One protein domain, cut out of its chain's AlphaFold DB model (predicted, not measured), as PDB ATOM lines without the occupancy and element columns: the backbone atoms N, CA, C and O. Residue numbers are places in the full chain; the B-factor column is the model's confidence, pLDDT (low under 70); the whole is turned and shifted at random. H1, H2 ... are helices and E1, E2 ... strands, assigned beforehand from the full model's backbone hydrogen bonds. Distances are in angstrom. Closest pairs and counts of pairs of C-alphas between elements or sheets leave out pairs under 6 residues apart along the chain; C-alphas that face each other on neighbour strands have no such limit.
ATOM      1  N   ASN A 135     151.716 216.079 170.324       92.00
ATOM      2  CA  ASN A 135     152.273 216.903 171.386       92.00
ATOM      3  C   ASN A 135     151.349 218.042 171.838       92.00
ATOM      4  O   ASN A 135     150.757 218.751 171.014       92.00
ATOM      5  N   TYR A 136     151.330 218.272 173.154       92.62
ATOM      6  CA  TYR A 136     150.495 219.274 173.815       92.62
ATOM      7  C   TYR A 136     151.242 220.108 174.816       92.62
ATOM      8  O   TYR A 136     151.954 219.560 175.639       92.62
ATOM      9  N   SER A 137     151.011 221.418 174.790       94.62
ATOM     10  CA  SER A 137     151.399 222.295 175.892       94.62
ATOM     11  C   SER A 137     150.716 221.821 177.172       94.62
ATOM     12  O   SER A 137     149.498 221.698 177.181       94.62
ATOM     13  N   VAL A 138     151.480 221.561 178.226       97.00
ATOM     14  CA  VAL A 138     150.947 221.093 179.511       97.00
ATOM     15  C   VAL A 138     150.134 222.190 180.193       97.00
ATOM     16  O   VAL A 138     149.008 221.953 180.602       97.00
ATOM     17  N   TYR A 139     150.632 223.427 180.205       96.31
ATOM     18  CA  TYR A 139     149.955 224.540 180.883       96.31
ATOM     19  C   TYR A 139     148.616 224.936 180.250       96.31
ATOM     20  O   TYR A 139     147.888 225.723 180.832       96.31
ATOM     21  N   LYS A 140     148.265 224.407 179.066       95.44
ATOM     22  CA  LYS A 140     146.958 224.696 178.451       95.44
ATOM     23  C   LYS A 140     145.790 224.095 179.248       95.44
ATOM     24  O   LYS A 140     144.651 224.456 178.991       95.44
ATOM     25  N   PHE A 141     146.079 223.110 180.098       96.75
ATOM     26  CA  PHE A 141     145.086 222.356 180.858       96.75
ATOM     27  C   PHE A 141     144.829 222.929 182.248       96.75
ATOM     28  O   PHE A 141     143.883 222.511 182.902       96.75
ATOM     29  N   PHE A 142     145.676 223.850 182.695       97.19
ATOM     30  CA  PHE A 142     145.607 224.424 184.030       97.19
ATOM     31  C   PHE A 142     145.048 225.831 183.943       97.19
ATOM     32  O   PHE A 142     145.167 226.495 182.906       97.19
ATOM     33  N   ASP A 143     144.475 226.315 185.038       96.62
ATOM     34  CA  ASP A 143     144.046 227.702 185.075       96.62
ATOM     35  C   ASP A 143     145.255 228.666 185.100       96.62
ATOM     36  O   ASP A 143     146.434 228.285 185.194       96.62
ATOM     37  N   LYS A 144     144.970 229.965 184.959       96.94
ATOM     38  CA  LYS A 144     146.005 231.005 184.915       96.94
ATOM     39  C   LYS A 144     146.792 231.091 186.227       96.94
ATOM     40  O   LYS A 144     148.004 231.312 186.185       96.94
ATOM     41  N   THR A 145     146.127 230.923 187.364       97.81
ATOM     42  CA  THR A 145     146.731 231.001 188.698       97.81
ATOM     43  C   THR A 145     147.699 229.842 188.903       97.81
ATOM     44  O   THR A 145     148.861 230.044 189.254       97.81
ATOM     45  N   GLU A 146     147.272 228.629 188.582       98.00
ATOM     46  CA  GLU A 146     148.078 227.413 188.660       98.00
ATOM     47  C   GLU A 146     149.282 227.455 187.719       98.00
ATOM     48  O   GLU A 146     150.405 227.115 188.107       98.00
ATOM     49  N   THR A 147     149.072 227.946 186.498       97.25
ATOM     50  CA  THR A 147     150.145 228.175 185.527       97.25
ATOM     51  C   THR A 147     151.184 229.163 186.059       97.25
ATOM     52  O   THR A 147     152.386 228.953 185.865       97.25
ATOM     53  N   ASN A 148     150.756 230.236 186.729       97.25
ATOM     54  CA  ASN A 148     151.668 231.211 187.327       97.25
ATOM     55  C   ASN A 148     152.468 230.596 188.480       97.25
ATOM     56  O   ASN A 148     153.689 230.724 188.486       97.25
ATOM     57  N   ILE A 149     151.823 229.821 189.358       98.06
ATOM     58  CA  ILE A 149     152.500 229.087 190.441       98.06
ATOM     59  C   ILE A 149     153.590 228.158 189.886       98.06
ATOM     60  O   ILE A 149     154.700 228.099 190.418       98.06
ATOM     61  N   LEU A 150     153.309 227.435 188.795       97.12
ATOM     62  CA  LEU A 150     154.305 226.578 188.148       97.12
ATOM     63  C   LEU A 150     155.479 227.382 187.581       97.12
ATOM     64  O   LEU A 150     156.629 226.971 187.728       97.12
ATOM     65  N   LYS A 151     155.216 228.528 186.944       95.38
ATOM     66  CA  LYS A 151     156.275 229.411 186.431       95.38
ATOM     67  C   LYS A 151     157.136 229.978 187.557       95.38
ATOM     68  O   LYS A 151     158.355 229.975 187.432       95.38
ATOM     69  N   GLU A 152     156.530 230.409 188.658       95.62
ATOM     70  CA  GLU A 152     157.248 230.904 189.835       95.62
ATOM     71  C   GLU A 152     158.142 229.824 190.445       95.62
ATOM     72  O   GLU A 152     159.322 230.066 190.687       95.62
ATOM     73  N   LYS A 153     157.619 228.606 190.637       95.50
ATOM     74  CA  LYS A 153     158.412 227.473 191.138       95.50
ATOM     75  C   LYS A 153     159.556 227.108 190.198       95.50
ATOM     76  O   LYS A 153     160.658 226.838 190.664       95.50
ATOM     77  N   PHE A 154     159.315 227.134 188.887       93.81
ATOM     78  CA  PHE A 154     160.369 226.945 187.897       93.81
ATOM     79  C   PHE A 154     161.459 228.015 188.044       93.81
ATOM     80  O   PHE A 154     162.624 227.668 188.192       93.81
ATOM     81  N   ASN A 155     161.090 229.300 188.067       91.38
ATOM     82  CA  ASN A 155     162.046 230.404 188.174       91.38
ATOM     83  C   ASN A 155     162.867 230.330 189.467       91.38
ATOM     84  O   ASN A 155     164.088 230.421 189.395       91.38
ATOM     85  N   LYS A 156     162.235 230.037 190.611       92.19
ATOM     86  CA  LYS A 156     162.937 229.835 191.890       92.19
ATOM     87  C   LYS A 156     163.985 228.721 191.815       92.19
ATOM     88  O   LYS A 156     165.087 228.881 192.330       92.19
ATOM     89  N   LEU A 157     163.688 227.602 191.144       90.62
ATOM     90  CA  LEU A 157     164.669 226.524 190.950       90.62
ATOM     91  C   LEU A 157     165.879 226.972 190.118       90.62
ATOM     92  O   LEU A 157     167.001 226.548 190.396       90.62
ATOM     93  N   ILE A 158     165.657 227.815 189.107       88.38
ATOM     94  CA  ILE A 158     166.722 228.365 188.260       88.38
ATOM     95  C   ILE A 158     167.566 229.389 189.036       88.38
ATOM     96  O   ILE A 158     168.797 229.316 189.003       88.38
ATOM     97  N   GLU A 159     166.917 230.302 189.761       87.56
ATOM     98  CA  GLU A 159     167.552 231.343 190.580       87.56
ATOM     99  C   GLU A 159     168.418 230.744 191.689       87.56
ATOM    100  O   GLU A 159     169.579 231.121 191.824       87.56
ATOM    101  N   ASN A 160     167.928 229.716 192.391       86.56
ATOM    102  CA  ASN A 160     168.678 229.004 193.435       86.56
ATOM    103  C   ASN A 160     169.981 228.354 192.932       86.56
ATOM    104  O   ASN A 160     170.815 227.923 193.729       86.56
ATOM    105  N   LYS A 161     170.158 228.231 191.612       84.12
ATOM    106  CA  LYS A 161     171.366 227.696 190.972       84.12
ATOM    107  C   LYS A 161     172.189 228.766 190.255       84.12
ATOM    108  O   LYS A 161     173.130 228.413 189.547       84.12
ATOM    109  N   ASN A 162     171.859 230.047 190.441       82.56
ATOM    110  CA  ASN A 162     172.511 231.191 189.801       82.56
ATOM    111  C   ASN A 162     172.585 231.060 188.267       82.56
ATOM    112  O   ASN A 162     173.557 231.478 187.636       82.56
ATOM    113  N   LEU A 163     171.570 230.442 187.652       80.06
ATOM    114  CA  LEU A 163     171.489 230.290 186.201       80.06
ATOM    115  C   LEU A 163     170.627 231.398 185.590       80.06
ATOM    116  O   LEU A 163     169.668 231.871 186.191       80.06
ATOM    117  N   GLN A 164     170.932 231.784 184.350       71.75
ATOM    118  CA  GLN A 164     170.094 232.688 183.559       71.75
ATOM    119  C   GLN A 164     169.615 231.968 182.297       71.75
ATOM    120  O   GLN A 164     170.391 231.300 181.618       71.75
ATOM    121  N   ILE A 165     168.335 232.119 181.943       69.38
ATOM    122  CA  ILE A 165     167.742 231.504 180.743       69.38
ATOM    123  C   ILE A 165     168.075 232.367 179.516       69.38
ATOM    124  O   ILE A 165     167.192 232.948 178.890       69.38
ATOM    125  N   LYS A 166     169.363 232.525 179.197       61.66
ATOM    126  CA  LYS A 166     169.813 233.398 178.097       61.66
ATOM    127  C   LYS A 166     170.274 232.631 176.859       61.66
ATOM    128  O   LYS A 166     170.307 233.217 175.779       61.66
ATOM    129  N   SER A 167     170.575 231.329 176.951       58.41
ATOM    130  CA  SER A 167     171.121 230.592 175.803       58.41
ATOM    131  C   SER A 167     170.744 229.103 175.724       58.41
ATOM    132  O   SER A 167     170.296 228.477 176.684       58.41
ATOM    133  N   LYS A 168     170.984 228.492 174.550       61.25
ATOM    134  CA  LYS A 168     170.960 227.025 174.371       61.25
ATOM    135  C   LYS A 168     172.072 226.312 175.155       61.25
ATOM    136  O   LYS A 168     171.907 225.126 175.432       61.25
ATOM    137  N   LEU A 169     173.177 226.994 175.483       56.62
ATOM    138  CA  LEU A 169     174.314 226.428 176.226       56.62
ATOM    139  C   LEU A 169     173.941 226.133 177.687       56.62
ATOM    140  O   LEU A 169     174.415 225.153 178.257       56.62
ATOM    141  N   ASP A 170     172.985 226.874 178.245       72.25
ATOM    142  CA  ASP A 170     172.485 226.653 179.607       72.25
ATOM    143  C   ASP A 170     171.525 225.461 179.706       72.25
ATOM    144  O   ASP A 170     171.171 225.029 180.798       72.25
ATOM    145  N   ARG A 171     171.122 224.865 178.575       79.88
ATOM    146  CA  ARG A 171     170.123 223.789 178.557       79.88
ATOM    147  C   ARG A 171     170.556 222.550 179.328       79.88
ATOM    148  O   ARG A 171     169.709 221.931 179.966       79.88
ATOM    149  N   ASN A 172     171.835 222.183 179.276       85.25
ATOM    150  CA  ASN A 172     172.339 221.031 180.026       85.25
ATOM    151  C   ASN A 172     172.337 221.310 181.532       85.25
ATOM    152  O   ASN A 172     171.818 220.495 182.287       85.25
ATOM    153  N   LYS A 173     172.792 222.500 181.939       86.38
ATOM    154  CA  LYS A 173     172.775 222.942 183.340       86.38
ATOM    155  C   LYS A 173     171.350 223.026 183.890       86.38
ATOM    156  O   LYS A 173     171.075 222.533 184.972       86.38
ATOM    157  N   ILE A 174     170.417 223.578 183.110       87.12
ATOM    158  CA  ILE A 174     168.998 223.619 183.480       87.12
ATOM    159  C   ILE A 174     168.432 222.198 183.574       87.12
ATOM    160  O   ILE A 174     167.730 221.888 184.527       87.12
ATOM    161  N   ASN A 175     168.747 221.306 182.626       89.62
ATOM    162  CA  ASN A 175     168.287 219.917 182.688       89.62
ATOM    163  C   ASN A 175     168.756 219.203 183.962       89.62
ATOM    164  O   ASN A 175     167.980 218.439 184.528       89.62
ATOM    165  N   GLU A 176     169.993 219.449 184.401       90.56
ATOM    166  CA  GLU A 176     170.570 218.840 185.604       90.56
ATOM    167  C   GLU A 176     169.783 219.161 186.874       90.56
ATOM    168  O   GLU A 176     169.626 218.285 187.723       90.56
ATOM    169  N   ILE A 177     169.200 220.360 186.966       90.19
ATOM    170  CA  ILE A 177     168.310 220.745 188.076       90.19
ATOM    171  C   ILE A 177     167.142 219.762 188.200       90.19
ATOM    172  O   ILE A 177     166.753 219.380 189.299       90.19
ATOM    173  N   PHE A 178     166.630 219.295 187.063       91.75
ATOM    174  CA  PHE A 178     165.493 218.384 186.983       91.75
ATOM    175  C   PHE A 178     165.883 216.898 187.015       91.75
ATOM    176  O   PHE A 178     165.012 216.037 186.864       91.75
ATOM    177  N   TYR A 179     167.166 216.563 187.199       91.75
ATOM    178  CA  TYR A 179     167.571 215.173 187.453       91.75
ATOM    179  C   TYR A 179     167.168 214.736 188.863       91.75
ATOM    180  O   TYR A 179     166.850 213.564 189.066       91.75
ATOM    181  N   VAL A 180     167.119 215.681 189.807       88.81
ATOM    182  CA  VAL A 180     166.507 215.474 191.120       88.81
ATOM    183  C   VAL A 180     164.993 215.537 190.944       88.81
ATOM    184  O   VAL A 180     164.428 216.574 190.601       88.81
ATOM    185  N   ARG A 181     164.345 214.382 191.099       86.62
ATOM    186  CA  ARG A 181     162.918 214.201 190.799       86.62
ATOM    187  C   ARG A 181     162.015 214.867 191.816       86.62
ATOM    188  O   ARG A 181     161.020 215.467 191.425       86.62
ATOM    189  N   ASP A 182     162.410 214.768 193.076       90.81
ATOM    190  CA  ASP A 182     161.770 215.443 194.187       90.81
ATOM    191  C   ASP A 182     162.191 216.913 194.177       90.81
ATOM    192  O   ASP A 182     163.196 217.318 194.758       90.81
ATOM    193  N   ASN A 183     161.480 217.699 193.377       93.88
ATOM    194  CA  ASN A 183     161.632 219.140 193.357       93.88
ATOM    195  C   ASN A 183     160.258 219.796 193.326       93.88
ATOM    196  O   ASN A 183     159.306 219.282 192.735       93.88
ATOM    197  N   ASP A 184     160.196 220.983 193.914       94.81
ATOM    198  CA  ASP A 184     158.987 221.786 194.054       94.81
ATOM    199  C   ASP A 184     158.163 221.911 192.776       94.81
ATOM    200  O   ASP A 184     156.931 221.881 192.824       94.81
ATOM    201  N   TYR A 185     158.832 222.073 191.636       96.19
ATOM    202  CA  TYR A 185     158.166 222.215 190.353       96.19
ATOM    203  C   TYR A 185     157.504 220.908 189.912       96.19
ATOM    204  O   TYR A 185     156.314 220.920 189.607       96.19
ATOM    205  N   PHE A 186     158.229 219.785 189.891       96.00
ATOM    206  CA  PHE A 186     157.660 218.495 189.487       96.00
ATOM    207  C   PHE A 186     156.613 217.983 190.465       96.00
ATOM    208  O   PHE A 186     155.586 217.484 190.011       96.00
ATOM    209  N   ASN A 187     156.808 218.185 191.767       96.94
ATOM    210  CA  ASN A 187     155.817 217.821 192.775       96.94
ATOM    211  C   ASN A 187     154.513 218.587 192.544       96.94
ATOM    212  O   ASN A 187     153.434 217.999 192.513       96.94
ATOM    213  N   LYS A 188     154.601 219.900 192.293       98.00
ATOM    214  CA  LYS A 188     153.406 220.702 192.016       98.00
ATOM    215  C   LYS A 188     152.783 220.377 190.659       98.00
ATOM    216  O   LYS A 188     151.563 220.354 190.548       98.00
ATOM    217  N   LEU A 189     153.606 220.107 189.646       97.69
ATOM    218  CA  LEU A 189     153.145 219.719 188.317       97.69
ATOM    219  C   LEU A 189     152.382 218.393 188.355       97.69
ATOM    220  O   LEU A 189     151.332 218.301 187.731       97.69
ATOM    221  N   LYS A 190     152.876 217.409 189.114       97.38
ATOM    222  CA  LYS A 190     152.195 216.133 189.351       97.38
ATOM    223  C   LYS A 190     150.809 216.346 189.952       97.38
ATOM    224  O   LYS A 190     149.835 215.923 189.351       97.38
ATOM    225  N   LEU A 191     150.710 217.123 191.034       97.62
ATOM    226  CA  LEU A 191     149.422 217.425 191.674       97.62
ATOM    227  C   LEU A 191     148.402 218.047 190.707       97.62
ATOM    228  O   LEU A 191     147.215 217.744 190.786       97.62
ATOM    229  N   TYR A 192     148.838 218.923 189.798       98.38
ATOM    230  CA  TYR A 192     147.936 219.492 188.794       98.38
ATOM    231  C   TYR A 192     147.598 218.511 187.673       98.38
ATOM    232  O   TYR A 192     146.469 218.516 187.196       98.38
ATOM    233  N   ILE A 193     148.522 217.646 187.260       97.94
ATOM    234  CA  ILE A 193     148.194 216.574 186.311       97.94
ATOM    235  C   ILE A 193     147.130 215.653 186.911       97.94
ATOM    236  O   ILE A 193     146.130 215.406 186.246       97.94
ATOM    237  N   ASP A 194     147.294 215.244 188.170       96.94
ATOM    238  CA  ASP A 194     146.343 214.386 188.880       96.94
ATOM    239  C   ASP A 194     144.976 215.079 189.026       96.94
ATOM    240  O   ASP A 194     143.935 214.481 188.767       96.94
ATOM    241  N   LYS A 195     144.964 216.378 189.358       97.38
ATOM    242  CA  LYS A 195     143.732 217.183 189.458       97.38
ATOM    243  C   LYS A 195     142.968 217.284 188.130       97.38
ATOM    244  O   LYS A 195     141.742 217.260 188.136       97.38
ATOM    245  N   TYR A 196     143.670 217.453 187.009       97.38
ATOM    246  CA  TYR A 196     143.069 217.649 185.679       97.38
ATOM    247  C   TYR A 196     143.092 216.378 184.819       97.38
ATOM    248  O   TYR A 196     142.977 216.467 183.591       97.38
ATOM    249  N   ASN A 197     143.249 215.210 185.452       95.38
ATOM    250  CA  ASN A 197     143.549 213.954 184.776       95.38
ATOM    251  C   ASN A 197     142.545 213.641 183.658       95.38
ATOM    252  O   ASN A 197     142.935 213.492 182.502       95.38
ATOM    253  N   ASP A 198     141.247 213.683 183.959       93.69
ATOM    254  CA  ASP A 198     140.182 213.336 183.009       93.69
ATOM    255  C   ASP A 198     140.218 214.189 181.731       93.69
ATOM    256  O   ASP A 198     140.123 213.683 180.610       93.69
ATOM    257  N   ILE A 199     140.410 215.503 181.876       94.75
ATOM    258  CA  ILE A 199     140.444 216.441 180.744       94.75
ATOM    259  C   ILE A 199     141.726 216.252 179.925       94.75
ATOM    260  O   ILE A 199     141.700 216.343 178.687       94.75
ATOM    261  N   ILE A 200     142.851 215.986 180.600       96.00
ATOM    262  CA  ILE A 200     144.135 215.686 179.958       96.00
ATOM    263  C   ILE A 200     144.012 214.398 179.149       96.00
ATOM    264  O   ILE A 200     144.291 214.426 177.949       96.00
ATOM    265  N   ILE A 201     143.553 213.311 179.773       94.38
ATOM    266  CA  ILE A 201     143.348 212.004 179.144       94.38
ATOM    267  C   ILE A 201     142.461 212.152 177.912       94.38
ATOM    268  O   ILE A 201     142.880 211.784 176.811       94.38
ATOM    269  N   LYS A 202     141.270 212.741 178.079       91.44
ATOM    270  CA  LYS A 202     140.310 212.925 176.990       91.44
ATOM    271  C   LYS A 202     140.955 213.658 175.821       91.44
ATOM    272  O   LYS A 202     140.903 213.186 174.692       91.44
ATOM    273  N   SER A 203     141.639 214.769 176.091       92.38
ATOM    274  CA  SER A 203     142.308 215.526 175.032       92.38
ATOM    275  C   SER A 203     143.417 214.720 174.356       92.38
ATOM    276  O   SER A 203     143.476 214.674 173.133       92.38
ATOM    277  N   LEU A 204     144.293 214.055 175.120       94.44
ATOM    278  CA  LEU A 204     145.378 213.252 174.547       94.44
ATOM    279  C   LEU A 204     144.842 212.136 173.645       94.44
ATOM    280  O   LEU A 204     145.410 211.918 172.580       94.44
ATOM    281  N   ILE A 205     143.763 211.465 174.044       93.00
ATOM    282  CA  ILE A 205     143.177 210.333 173.318       93.00
ATOM    283  C   ILE A 205     142.450 210.788 172.058       93.00
ATOM    284  O   ILE A 205     142.776 210.298 170.975       93.00
ATOM    285  N   TYR A 206     141.553 211.772 172.173       92.12
ATOM    286  CA  TYR A 206     140.859 212.353 171.017       92.12
ATOM    287  C   TYR A 206     141.856 212.840 169.977       92.12
ATOM    288  O   TYR A 206     141.692 212.615 168.782       92.12
ATOM    289  N   ASP A 207     142.949 213.441 170.436       91.62
ATOM    290  CA  ASP A 207     143.974 213.944 169.552       91.62
ATOM    291  C   ASP A 207     144.957 212.880 169.077       91.62
ATOM    292  O   ASP A 207     145.583 213.088 168.049       91.62
ATOM    293  N   LEU A 208     145.160 211.758 169.772       92.94
ATOM    294  CA  LEU A 208     145.977 210.636 169.289       92.94
ATOM    295  C   LEU A 208     145.261 209.889 168.168       92.94
ATOM    296  O   LEU A 208     145.887 209.605 167.143       92.94
ATOM    297  N   LEU A 209     143.970 209.647 168.368       92.69
ATOM    298  CA  LEU A 209     143.115 208.856 167.499       92.69
ATOM    299  C   LEU A 209     142.371 209.696 166.455       92.69
ATOM    300  O   LEU A 209     141.879 209.148 165.486       92.69
ATOM    301  N   SER A 210     142.325 211.021 166.588       94.56
ATOM    302  CA  SER A 210     141.561 211.882 165.674       94.56
ATOM    303  C   SER A 210     140.071 211.493 165.608       94.56
ATOM    304  O   SER A 210     139.501 211.415 164.523       94.56
ATOM    305  N   LEU A 211     139.461 211.211 166.767       92.31
ATOM    306  CA  LEU A 211     138.126 210.597 166.878       92.31
ATOM    307  C   LEU A 211     136.979 211.442 166.314       92.31
ATOM    308  O   LEU A 211     135.947 210.875 165.967       92.31
ATOM    309  N   ASP A 212     137.145 212.761 166.210       92.62
ATOM    310  CA  ASP A 212     136.109 213.643 165.667       92.62
ATOM    311  C   ASP A 212     136.146 213.715 164.131       92.62
ATOM    312  O   ASP A 212     135.261 214.311 163.529       92.62
ATOM    313  N   THR A 232     136.663 203.621 168.589       82.12
ATOM    314  CA  THR A 232     137.376 202.894 169.640       82.12
ATOM    315  C   THR A 232     136.653 203.147 170.953       82.12
ATOM    316  O   THR A 232     136.203 204.269 171.193       82.12
ATOM    317  N   ASN A 233     136.508 202.109 171.776       79.81
ATOM    318  CA  ASN A 233     135.981 202.278 173.122       79.81
ATOM    319  C   ASN A 233     137.070 202.952 173.980       79.81
ATOM    320  O   ASN A 233     138.199 202.475 174.053       79.81
ATOM    321  N   ILE A 234     136.733 204.082 174.597       81.88
ATOM    322  CA  ILE A 234     137.640 204.869 175.438       81.88
ATOM    323  C   ILE A 234     137.169 204.917 176.900       81.88
ATOM    324  O   ILE A 234     137.491 205.851 177.622       81.88
ATOM    325  N   ASP A 235     136.413 203.917 177.344       81.00
ATOM    326  CA  ASP A 235     135.863 203.849 178.701       81.00
ATOM    327  C   ASP A 235     136.938 203.440 179.722       81.00
ATOM    328  O   ASP A 235     136.917 203.882 180.866       81.00
ATOM    329  N   ASN A 236     137.923 202.634 179.302       85.25
ATOM    330  CA  ASN A 236     138.991 202.119 180.163       85.25
ATOM    331  C   ASN A 236     140.352 202.697 179.764       85.25
ATOM    332  O   ASN A 236     141.137 202.058 179.054       85.25
ATOM    333  N   ILE A 237     140.637 203.915 180.230       92.00
ATOM    334  CA  ILE A 237     141.906 204.598 179.972       92.00
ATOM    335  C   ILE A 237     142.715 204.708 181.259       92.00
ATOM    336  O   ILE A 237     142.243 205.201 182.277       92.00
ATOM    337  N   TYR A 238     143.965 204.275 181.186       92.50
ATOM    338  CA  TYR A 238     144.948 204.390 182.252       92.50
ATOM    339  C   TYR A 238     145.949 205.482 181.888       92.50
ATOM    340  O   TYR A 238     146.555 205.425 180.814       92.50
ATOM    341  N   PHE A 239     146.152 206.456 182.773       96.12
ATOM    342  CA  PHE A 239     147.178 207.481 182.613       96.12
ATOM    343  C   PHE A 239     147.812 207.820 183.953       96.12
ATOM    344  O   PHE A 239     147.249 208.579 184.730       96.12
ATOM    345  N   ASP A 240     149.007 207.283 184.180       96.12
ATOM    346  CA  ASP A 240     149.743 207.472 185.430       96.12
ATOM    347  C   ASP A 240     151.240 207.607 185.190       96.12
ATOM    348  O   ASP A 240     151.785 207.166 184.168       96.12
ATOM    349  N   GLU A 241     151.922 208.201 186.165       96.62
ATOM    350  CA  GLU A 241     153.376 208.254 186.183       96.62
ATOM    351  C   GLU A 241     153.962 206.832 186.210       96.62
ATOM    352  O   GLU A 241     153.555 205.975 186.990       96.62
ATOM    353  N   CYS A 242     154.947 206.572 185.352       96.19
ATOM    354  CA  CYS A 242     155.518 205.243 185.163       96.19
ATOM    355  C   CYS A 242     156.988 205.221 185.588       96.19
ATOM    356  O   CYS A 242     157.868 205.707 184.869       96.19
ATOM    357  N   SER A 243     157.256 204.625 186.753       92.94
ATOM    358  CA  SER A 243     158.596 204.518 187.345       92.94
ATOM    359  C   SER A 243     159.585 203.761 186.442       92.94
ATOM    360  O   SER A 243     160.742 204.164 186.315       92.94
ATOM    361  N   GLU A 244     159.129 202.724 185.734       94.38
ATOM    362  CA  GLU A 244     159.948 201.910 184.823       94.38
ATOM    363  C   GLU A 244     160.591 202.740 183.703       94.38
ATOM    364  O   GLU A 244     161.741 202.515 183.319       94.38
ATOM    365  N   PHE A 245     159.897 203.766 183.202       95.25
ATOM    366  CA  PHE A 245     160.418 204.616 182.129       95.25
ATOM    367  C   PHE A 245     161.574 205.520 182.577       95.25
ATOM    368  O   PHE A 245     162.342 205.996 181.733       95.25
ATOM    369  N   TYR A 246     161.770 205.695 183.887       94.31
ATOM    370  CA  TYR A 246     162.943 206.370 184.439       94.31
ATOM    371  C   TYR A 246     164.184 205.484 184.473       94.31
ATOM    372  O   TYR A 246     165.275 206.000 184.712       94.31
ATOM    373  N   LYS A 247     164.072 204.185 184.183       93.94
ATOM    374  CA  LYS A 247     165.201 203.257 184.212       93.94
ATOM    375  C   LYS A 247     165.827 203.051 182.831       93.94
ATOM    376  O   LYS A 247     165.185 203.136 181.777       93.94
ATOM    377  N   THR A 248     167.140 202.856 182.816       91.38
ATOM    378  CA  THR A 248     167.908 202.426 181.639       91.38
ATOM    379  C   THR A 248     167.730 200.922 181.420       91.38
ATOM    380  O   THR A 248     167.158 200.239 182.260       91.38
ATOM    381  N   LYS A 249     168.255 200.382 180.311       89.94
ATOM    382  CA  LYS A 249     168.223 198.931 180.045       89.94
ATOM    383  C   LYS A 249     168.930 198.093 181.122       89.94
ATOM    384  O   LYS A 249     168.622 196.921 181.262       89.94
ATOM    385  N   ASN A 250     169.839 198.703 181.887       93.38
ATOM    386  CA  ASN A 250     170.614 198.049 182.944       93.38
ATOM    387  C   ASN A 250     170.064 198.395 184.343       93.38
ATOM    388  O   ASN A 250     170.837 198.519 185.287       93.38
ATOM    389  N   ASP A 251     168.766 198.697 184.448       91.62
ATOM    390  CA  ASP A 251     168.036 199.083 185.671       91.62
ATOM    391  C   ASP A 251     168.539 200.346 186.413       91.62
ATOM    392  O   ASP A 251     168.001 200.741 187.442       91.62
ATOM    393  N   LYS A 252     169.530 201.066 185.870       93.06
ATOM    394  CA  LYS A 252     170.013 202.332 186.456       93.06
ATOM    395  C   LYS A 252     169.059 203.489 186.173       93.06
ATOM    396  O   LYS A 252     168.564 203.599 185.050       93.06
ATOM    397  N   ASN A 253     168.905 204.411 187.122       91.12
ATOM    398  CA  ASN A 253     168.138 205.645 186.926       91.12
ATOM    399  C   ASN A 253     168.717 206.513 185.795       91.12
ATOM    400  O   ASN A 253     169.923 206.764 185.712       91.12
ATOM    401  N   ARG A 254     167.838 207.009 184.922       91.25
ATOM    402  CA  ARG A 254     168.176 207.943 183.845       91.25
ATOM    403  C   ARG A 254     168.422 209.332 184.420       91.25
ATOM    404  O   ARG A 254     167.552 209.909 185.064       91.25
ATOM    405  N   LYS A 255     169.552 209.936 184.054       91.62
ATOM    406  CA  LYS A 255     169.770 211.381 184.204       91.62
ATOM    407  C   LYS A 255     168.949 212.121 183.145       91.62
ATOM    408  O   LYS A 255     169.387 212.260 182.003       91.62
ATOM    409  N   CYS A 256     167.716 212.501 183.473       90.88
ATOM    410  CA  CYS A 256     166.829 213.179 182.531       90.88
ATOM    411  C   CYS A 256     165.920 214.212 183.204       90.88
ATOM    412  O   CYS A 256     165.465 214.032 184.327       90.88
ATOM    413  N   SER A 257     165.620 215.282 182.471       92.38
ATOM    414  CA  SER A 257     164.770 216.399 182.899       92.38
ATOM    415  C   SER A 257     163.298 216.226 182.507       92.38
ATOM    416  O   SER A 257     162.588 217.200 182.263       92.38
ATOM    417  N   LYS A 258     162.845 214.977 182.354       95.00
ATOM    418  CA  LYS A 258     161.512 214.640 181.831       95.00
ATOM    419  C   LYS A 258     160.683 213.962 182.902       95.00
ATOM    420  O   LYS A 258     161.260 213.198 183.661       95.00
ATOM    421  N   MET A 259     159.372 214.167 182.936       97.00
ATOM    422  CA  MET A 259     158.487 213.216 183.622       97.00
ATOM    423  C   MET A 259     157.995 212.162 182.630       97.00
ATOM    424  O   MET A 259     157.834 212.476 181.447       97.00
ATOM    425  N   PHE A 260     157.775 210.932 183.082       97.31
ATOM    426  CA  PHE A 260     157.281 209.854 182.230       97.31
ATOM    427  C   PHE A 260     155.967 209.308 182.752       97.31
ATOM    428  O   PHE A 260     155.889 208.840 183.880       97.31
ATOM    429  N   TYR A 261     154.964 209.324 181.886       98.00
ATOM    430  CA  TYR A 261     153.655 208.751 182.134       98.00
ATOM    431  C   TYR A 261     153.402 207.629 181.129       98.00
ATOM    432  O   TYR A 261     153.984 207.602 180.035       98.00
ATOM    433  N   LYS A 262     152.545 206.690 181.505       97.56
ATOM    434  CA  LYS A 262     152.052 205.620 180.646       97.56
ATOM    435  C   LYS A 262     150.586 205.897 180.367       97.56
ATOM    436  O   LYS A 262     149.799 205.925 181.300       97.56
ATOM    437  N   LEU A 263     150.249 206.102 179.097       96.62
ATOM    438  CA  LEU A 263     148.870 206.192 178.628       96.62
ATOM    439  C   LEU A 263     148.512 204.856 177.981       96.62
ATOM    440  O   LEU A 263     149.184 204.448 177.033       96.62
ATOM    441  N   LYS A 264     147.490 204.173 178.477       94.12
ATOM    442  CA  LYS A 264     147.014 202.905 177.924       94.12
ATOM    443  C   LYS A 264     145.505 202.968 177.733       94.12
ATOM    444  O   LYS A 264     144.797 203.381 178.640       94.12
ATOM    445  N   TYR A 265     145.043 202.526 176.576       90.25
ATOM    446  CA  TYR A 265     143.645 202.196 176.314       90.25
ATOM    447  C   TYR A 265     143.637 200.900 175.505       90.25
ATOM    448  O   TYR A 265     144.540 200.672 174.693       90.25
ATOM    449  N   ASP A 266     142.671 200.025 175.763       86.81
ATOM    450  CA  ASP A 266     142.640 198.672 175.201       86.81
ATOM    451  C   ASP A 266     144.013 197.962 175.316       86.81
ATOM    452  O   ASP A 266     144.616 197.873 176.394       86.81
ATOM    453  N   ASN A 267     144.539 197.486 174.184       86.12
ATOM    454  CA  ASN A 267     145.844 196.839 174.056       86.12
ATOM    455  C   ASN A 267     146.948 197.796 173.585       86.12
ATOM    456  O   ASN A 267     148.071 197.363 173.333       86.12
ATOM    457  N   ILE A 268     146.654 199.092 173.458       89.31
ATOM    458  CA  ILE A 268     147.597 200.077 172.939       89.31
ATOM    459  C   ILE A 268     148.228 200.829 174.104       89.31
ATOM    460  O   ILE A 268     147.550 201.351 174.987       89.31
ATOM    461  N   THR A 269     149.559 200.893 174.100       94.00
ATOM    462  CA  THR A 269     150.324 201.600 175.123       94.00
ATOM    463  C   THR A 269     151.152 202.713 174.494       94.00
ATOM    464  O   THR A 269     151.853 202.519 173.504       94.00
ATOM    465  N   TYR A 270     151.112 203.884 175.120       95.88
ATOM    466  CA  TYR A 270     151.963 205.015 174.795       95.88
ATOM    467  C   TYR A 270     152.825 205.388 175.991       95.88
ATOM    468  O   TYR A 270     152.363 205.482 177.133       95.88
ATOM    469  N   ARG A 271     154.084 205.712 175.706       97.00
ATOM    470  CA  ARG A 271     154.920 206.479 176.623       97.00
ATOM    471  C   ARG A 271     154.665 207.962 176.393       97.00
ATOM    472  O   ARG A 271     154.904 208.474 175.298       97.00
ATOM    473  N   VAL A 272     154.266 208.667 177.441       97.81
ATOM    474  CA  VAL A 272     154.091 210.118 177.431       97.81
ATOM    475  C   VAL A 272     155.263 210.759 178.162       97.81
ATOM    476  O   VAL A 272     155.464 210.562 179.356       97.81
ATOM    477  N   GLU A 273     156.071 211.526 177.436       97.38
ATOM    478  CA  GLU A 273     157.148 212.320 178.021       97.38
ATOM    479  C   GLU A 273     156.667 213.747 178.281       97.38
ATOM    480  O   GLU A 273     156.272 214.439 177.345       97.38
ATOM    481  N   ILE A 274     156.784 214.222 179.516       97.25
ATOM    482  CA  ILE A 274     156.573 215.624 179.870       97.25
ATOM    483  C   ILE A 274     157.924 216.326 179.855       97.25
ATOM    484  O   ILE A 274     158.782 216.049 180.695       97.25
ATOM    485  N   ARG A 275     158.149 217.200 178.868       94.19
ATOM    486  CA  ARG A 275     159.446 217.871 178.678       94.19
ATOM    487  C   ARG A 275     159.341 219.209 177.958       94.19
ATOM    488  O   ARG A 275     158.482 219.399 177.099       94.19
ATOM    489  N   TRP A 276     160.297 220.103 178.190       91.69
ATOM    490  CA  TRP A 276     160.445 221.320 177.387       91.69
ATOM    491  C   TRP A 276     160.986 221.019 175.987       91.69
ATOM    492  O   TRP A 276     162.061 220.432 175.824       91.69
ATOM    493  N   LYS A 277     160.284 221.485 174.950       85.06
ATOM    494  CA  LYS A 277     160.710 221.386 173.545       85.06
ATOM    495  C   LYS A 277     161.131 222.767 173.040       85.06
ATOM    496  O   LYS A 277     160.334 223.692 173.027       85.06
ATOM    497  N   GLY A 278     162.380 222.903 172.591       80.88
ATOM    498  CA  GLY A 278     162.914 224.175 172.089       80.88
ATOM    499  C   GLY A 278     163.448 225.074 173.207       80.88
ATOM    500  O   GLY A 278     164.656 225.067 173.439       80.88
ATOM    501  N   SER A 279     162.565 225.789 173.909       82.06
ATOM    502  CA  SER A 279     162.909 226.743 174.981       82.06
ATOM    503  C   SER A 279     162.312 226.338 176.335       82.06
ATOM    504  O   SER A 279     161.264 225.695 176.374       82.06
ATOM    505  N   PHE A 280     162.962 226.735 177.434       82.56
ATOM    506  CA  PHE A 280     162.419 226.628 178.798       82.56
ATOM    507  C   PHE A 280     161.472 227.772 179.168       82.56
ATOM    508  O   PHE A 280     160.712 227.649 180.120       82.56
ATOM    509  N   THR A 281     161.468 228.858 178.392       80.50
ATOM    510  CA  THR A 281     160.490 229.948 178.550       80.50
ATOM    511  C   THR A 281     159.090 229.554 178.073       80.50
ATOM    512  O   THR A 281     158.110 230.239 178.355       80.50
ATOM    513  N   SER A 282     158.982 228.450 177.333       86.00
ATOM    514  CA  SER A 282     157.717 227.872 176.884       86.00
ATOM    515  C   SER A 282     157.192 226.853 177.898       86.00
ATOM    516  O   SER A 282     157.959 226.280 178.667       86.00
ATOM    517  N   SER A 283     155.890 226.562 177.861       92.38
ATOM    518  CA  SER A 283     155.327 225.441 178.625       92.38
ATOM    519  C   SER A 283     156.032 224.125 178.260       92.38
ATOM    520  O   SER A 283     156.308 223.898 177.069       92.38
ATOM    521  N   PRO A 284     156.255 223.209 179.224       95.44
ATOM    522  CA  PRO A 284     156.579 221.831 178.884       95.44
ATOM    523  C   PRO A 284     155.458 221.230 178.034       95.44
ATOM    524  O   PRO A 284     154.336 221.752 177.979       95.44
ATOM    525  N   GLN A 285     155.779 220.145 177.337       96.62
ATOM    526  CA  GLN A 285     154.855 219.458 176.456       96.62
ATOM    527  C   GLN A 285     154.676 218.002 176.869       96.62
ATOM    528  O   GLN A 285     155.678 217.334 177.114       96.62
ATOM    529  N   PHE A 286     153.437 217.510 176.848       97.62
ATOM    530  CA  PHE A 286     153.155 216.085 176.710       97.62
ATOM    531  C   PHE A 286     153.592 215.662 175.310       97.62
ATOM    532  O   PHE A 286     153.127 216.233 174.325       97.62
ATOM    533  N   MET A 287     154.507 214.706 175.204       96.19
ATOM    534  CA  MET A 287     154.955 214.124 173.943       96.19
ATOM    535  C   MET A 287     154.676 212.628 173.965       96.19
ATOM    536  O   MET A 287     155.315 211.900 174.721       96.19
ATOM    537  N   CYS A 288     153.729 212.183 173.143       96.31
ATOM    538  CA  CYS A 288     153.279 210.794 173.130       96.31
ATOM    539  C   CYS A 288     154.054 209.981 172.091       96.31
ATOM    540  O   CYS A 288     154.213 210.417 170.948       96.31
ATOM    541  N   PHE A 289     154.515 208.800 172.483       95.00
ATOM    542  CA  PHE A 289     155.240 207.857 171.638       95.00
ATOM    543  C   PHE A 289     154.575 206.493 171.759       95.00
ATOM    544  O   PHE A 289     154.342 206.045 172.881       95.00
ATOM    545  N   SER A 290     154.283 205.851 170.628       92.25
ATOM    546  CA  SER A 290     153.879 204.442 170.631       92.25
ATOM    547  C   SER A 290     155.038 203.602 171.166       92.25
ATOM    548  O   SER A 290     156.194 203.898 170.842       92.25
ATOM    549  N   ILE A 291     154.745 202.599 171.995       89.81
ATOM    550  CA  ILE A 291     155.737 201.633 172.488       89.81
ATOM    551  C   ILE A 291     155.288 200.200 172.255       89.81
ATOM    552  O   ILE A 291     154.064 199.996 172.106       89.81
TER     553      ILE A 291
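AT A GLANCE: This is residues 135 to 212 and 232 to 291 of the 291 residues of an uncharacterized protein of viral metagenome (UniProt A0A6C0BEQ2). A strongly twisted sheet of five strands curls round one helix, H5, and H4 packs beside E2 and E3 on the same face as H5. H2 runs alongside H4, farther from the sheet, with H3 crosswise near the last residues of H2; the short H6 is over the sheet's opposite face. The printed part has 138 residues, with six named helices and five named strands in the order E1 H1 H2 H3 H4 H5 E2 H6 E3 E4 E5. The sheet's order is E1 E5 E4 E3 E2, all antiparallel, and the class is mixed, helices and strands. The whole is compact, with a radius of gyration of the C-alphas of 15.6 A, and spans 49 by 41 by 24 A.

HOW THE PARTS SIT: E1, residues 135 to 137, is an edge strand, antiparallel to E5, residues 285 to 290, at 162 degrees; N 136 and O 286 are 3.0 A apart, within hydrogen-bond range. H1, residues 138 to 141, only grazes the sheet with residues 138 to 140. H2, residues 144 to 159, is not on the sheet. H3, residues 171 to 177, and H2 only just touch, with 3 pairs of C-alphas within 8 A, made by residues 157 to 158 of H2 alone; they are about perpendicular at 84 degrees, and the closest C-alphas, of Ile 158 and Ile 174, are 7.1 A apart. H4, residues 184 to 195, touches H2 at a shallow tilt of 22 degrees, opposite ways, with the closest C-alphas, of Lys 153 and Tyr 185, 5.3 A apart. H5, residues 197 to 209, is close to H4 but not clearly touching it, about perpendicular at 78 degrees; the closest C-alphas, of Ile 193 and Ile 200, are 7.6 A apart. H4 and H5 and the sheet E1 E5 E4 E3 E2 make two layers, that is, helices on one face of a sheet. The other edge strand is E2, residues 237 to 241; the closest C-alphas of H5 and E2, of Ile 201 and Phe 239, are 6.9 A apart. E3, residues 259 to 265, is antiparallel to E2 at 165 degrees, with N 262 and O 240 2.8 A apart. H6, residues 243 to 246, only just lies over E3, with 3 of its 4 C-alphas falling on that strand, at a height over the sheet of 7.1 A, on the opposite face from H5. E4, residues 268 to 275, forms a hairpin with E3, at 157 degrees, with N 270 and O 263 2.8 A apart. E4 and E5 form the next hairpin, at 151 degrees, with N 287 and O 273 2.8 A apart. E3, E4 and E5 make a meander, each strand the antiparallel neighbour of the one before. Every O i to N i+4 pair is within hydrogen-bond range in H2, H3, H4 and H5; H1 and H6 are too short for such a pair.

IN THESE COORDINATES: E1, residues 135 to 137, begins at C-alpha 135, (152.273, 216.903, 171.386). H2, residues 144 to 159, is 22.3 A long; H4, residues 184 to 195, 16.6 A; and H5, residues 197 to 209, 18.0 A. E3, residues 259 to 265, is 19.9 A long, and E4, residues 268 to 275, 22.1 A. E5, residues 285 to 290, is 16.1 A long and ends at C-alpha 290, (153.879, 204.442, 170.631).

THE WHOLE: The two C-alphas farthest apart, of Asn 162 and Asn 233, are 49.5 A apart. Residues 213 to 231 are not printed; C-alphas 212 and 232 are 11.5 A apart across the cut. Of the links printed whole, H2 to H3 and H6 to E3 are long. The mean pLDDT of the printed part is 91.1, and residues 165 to 169 are under 70.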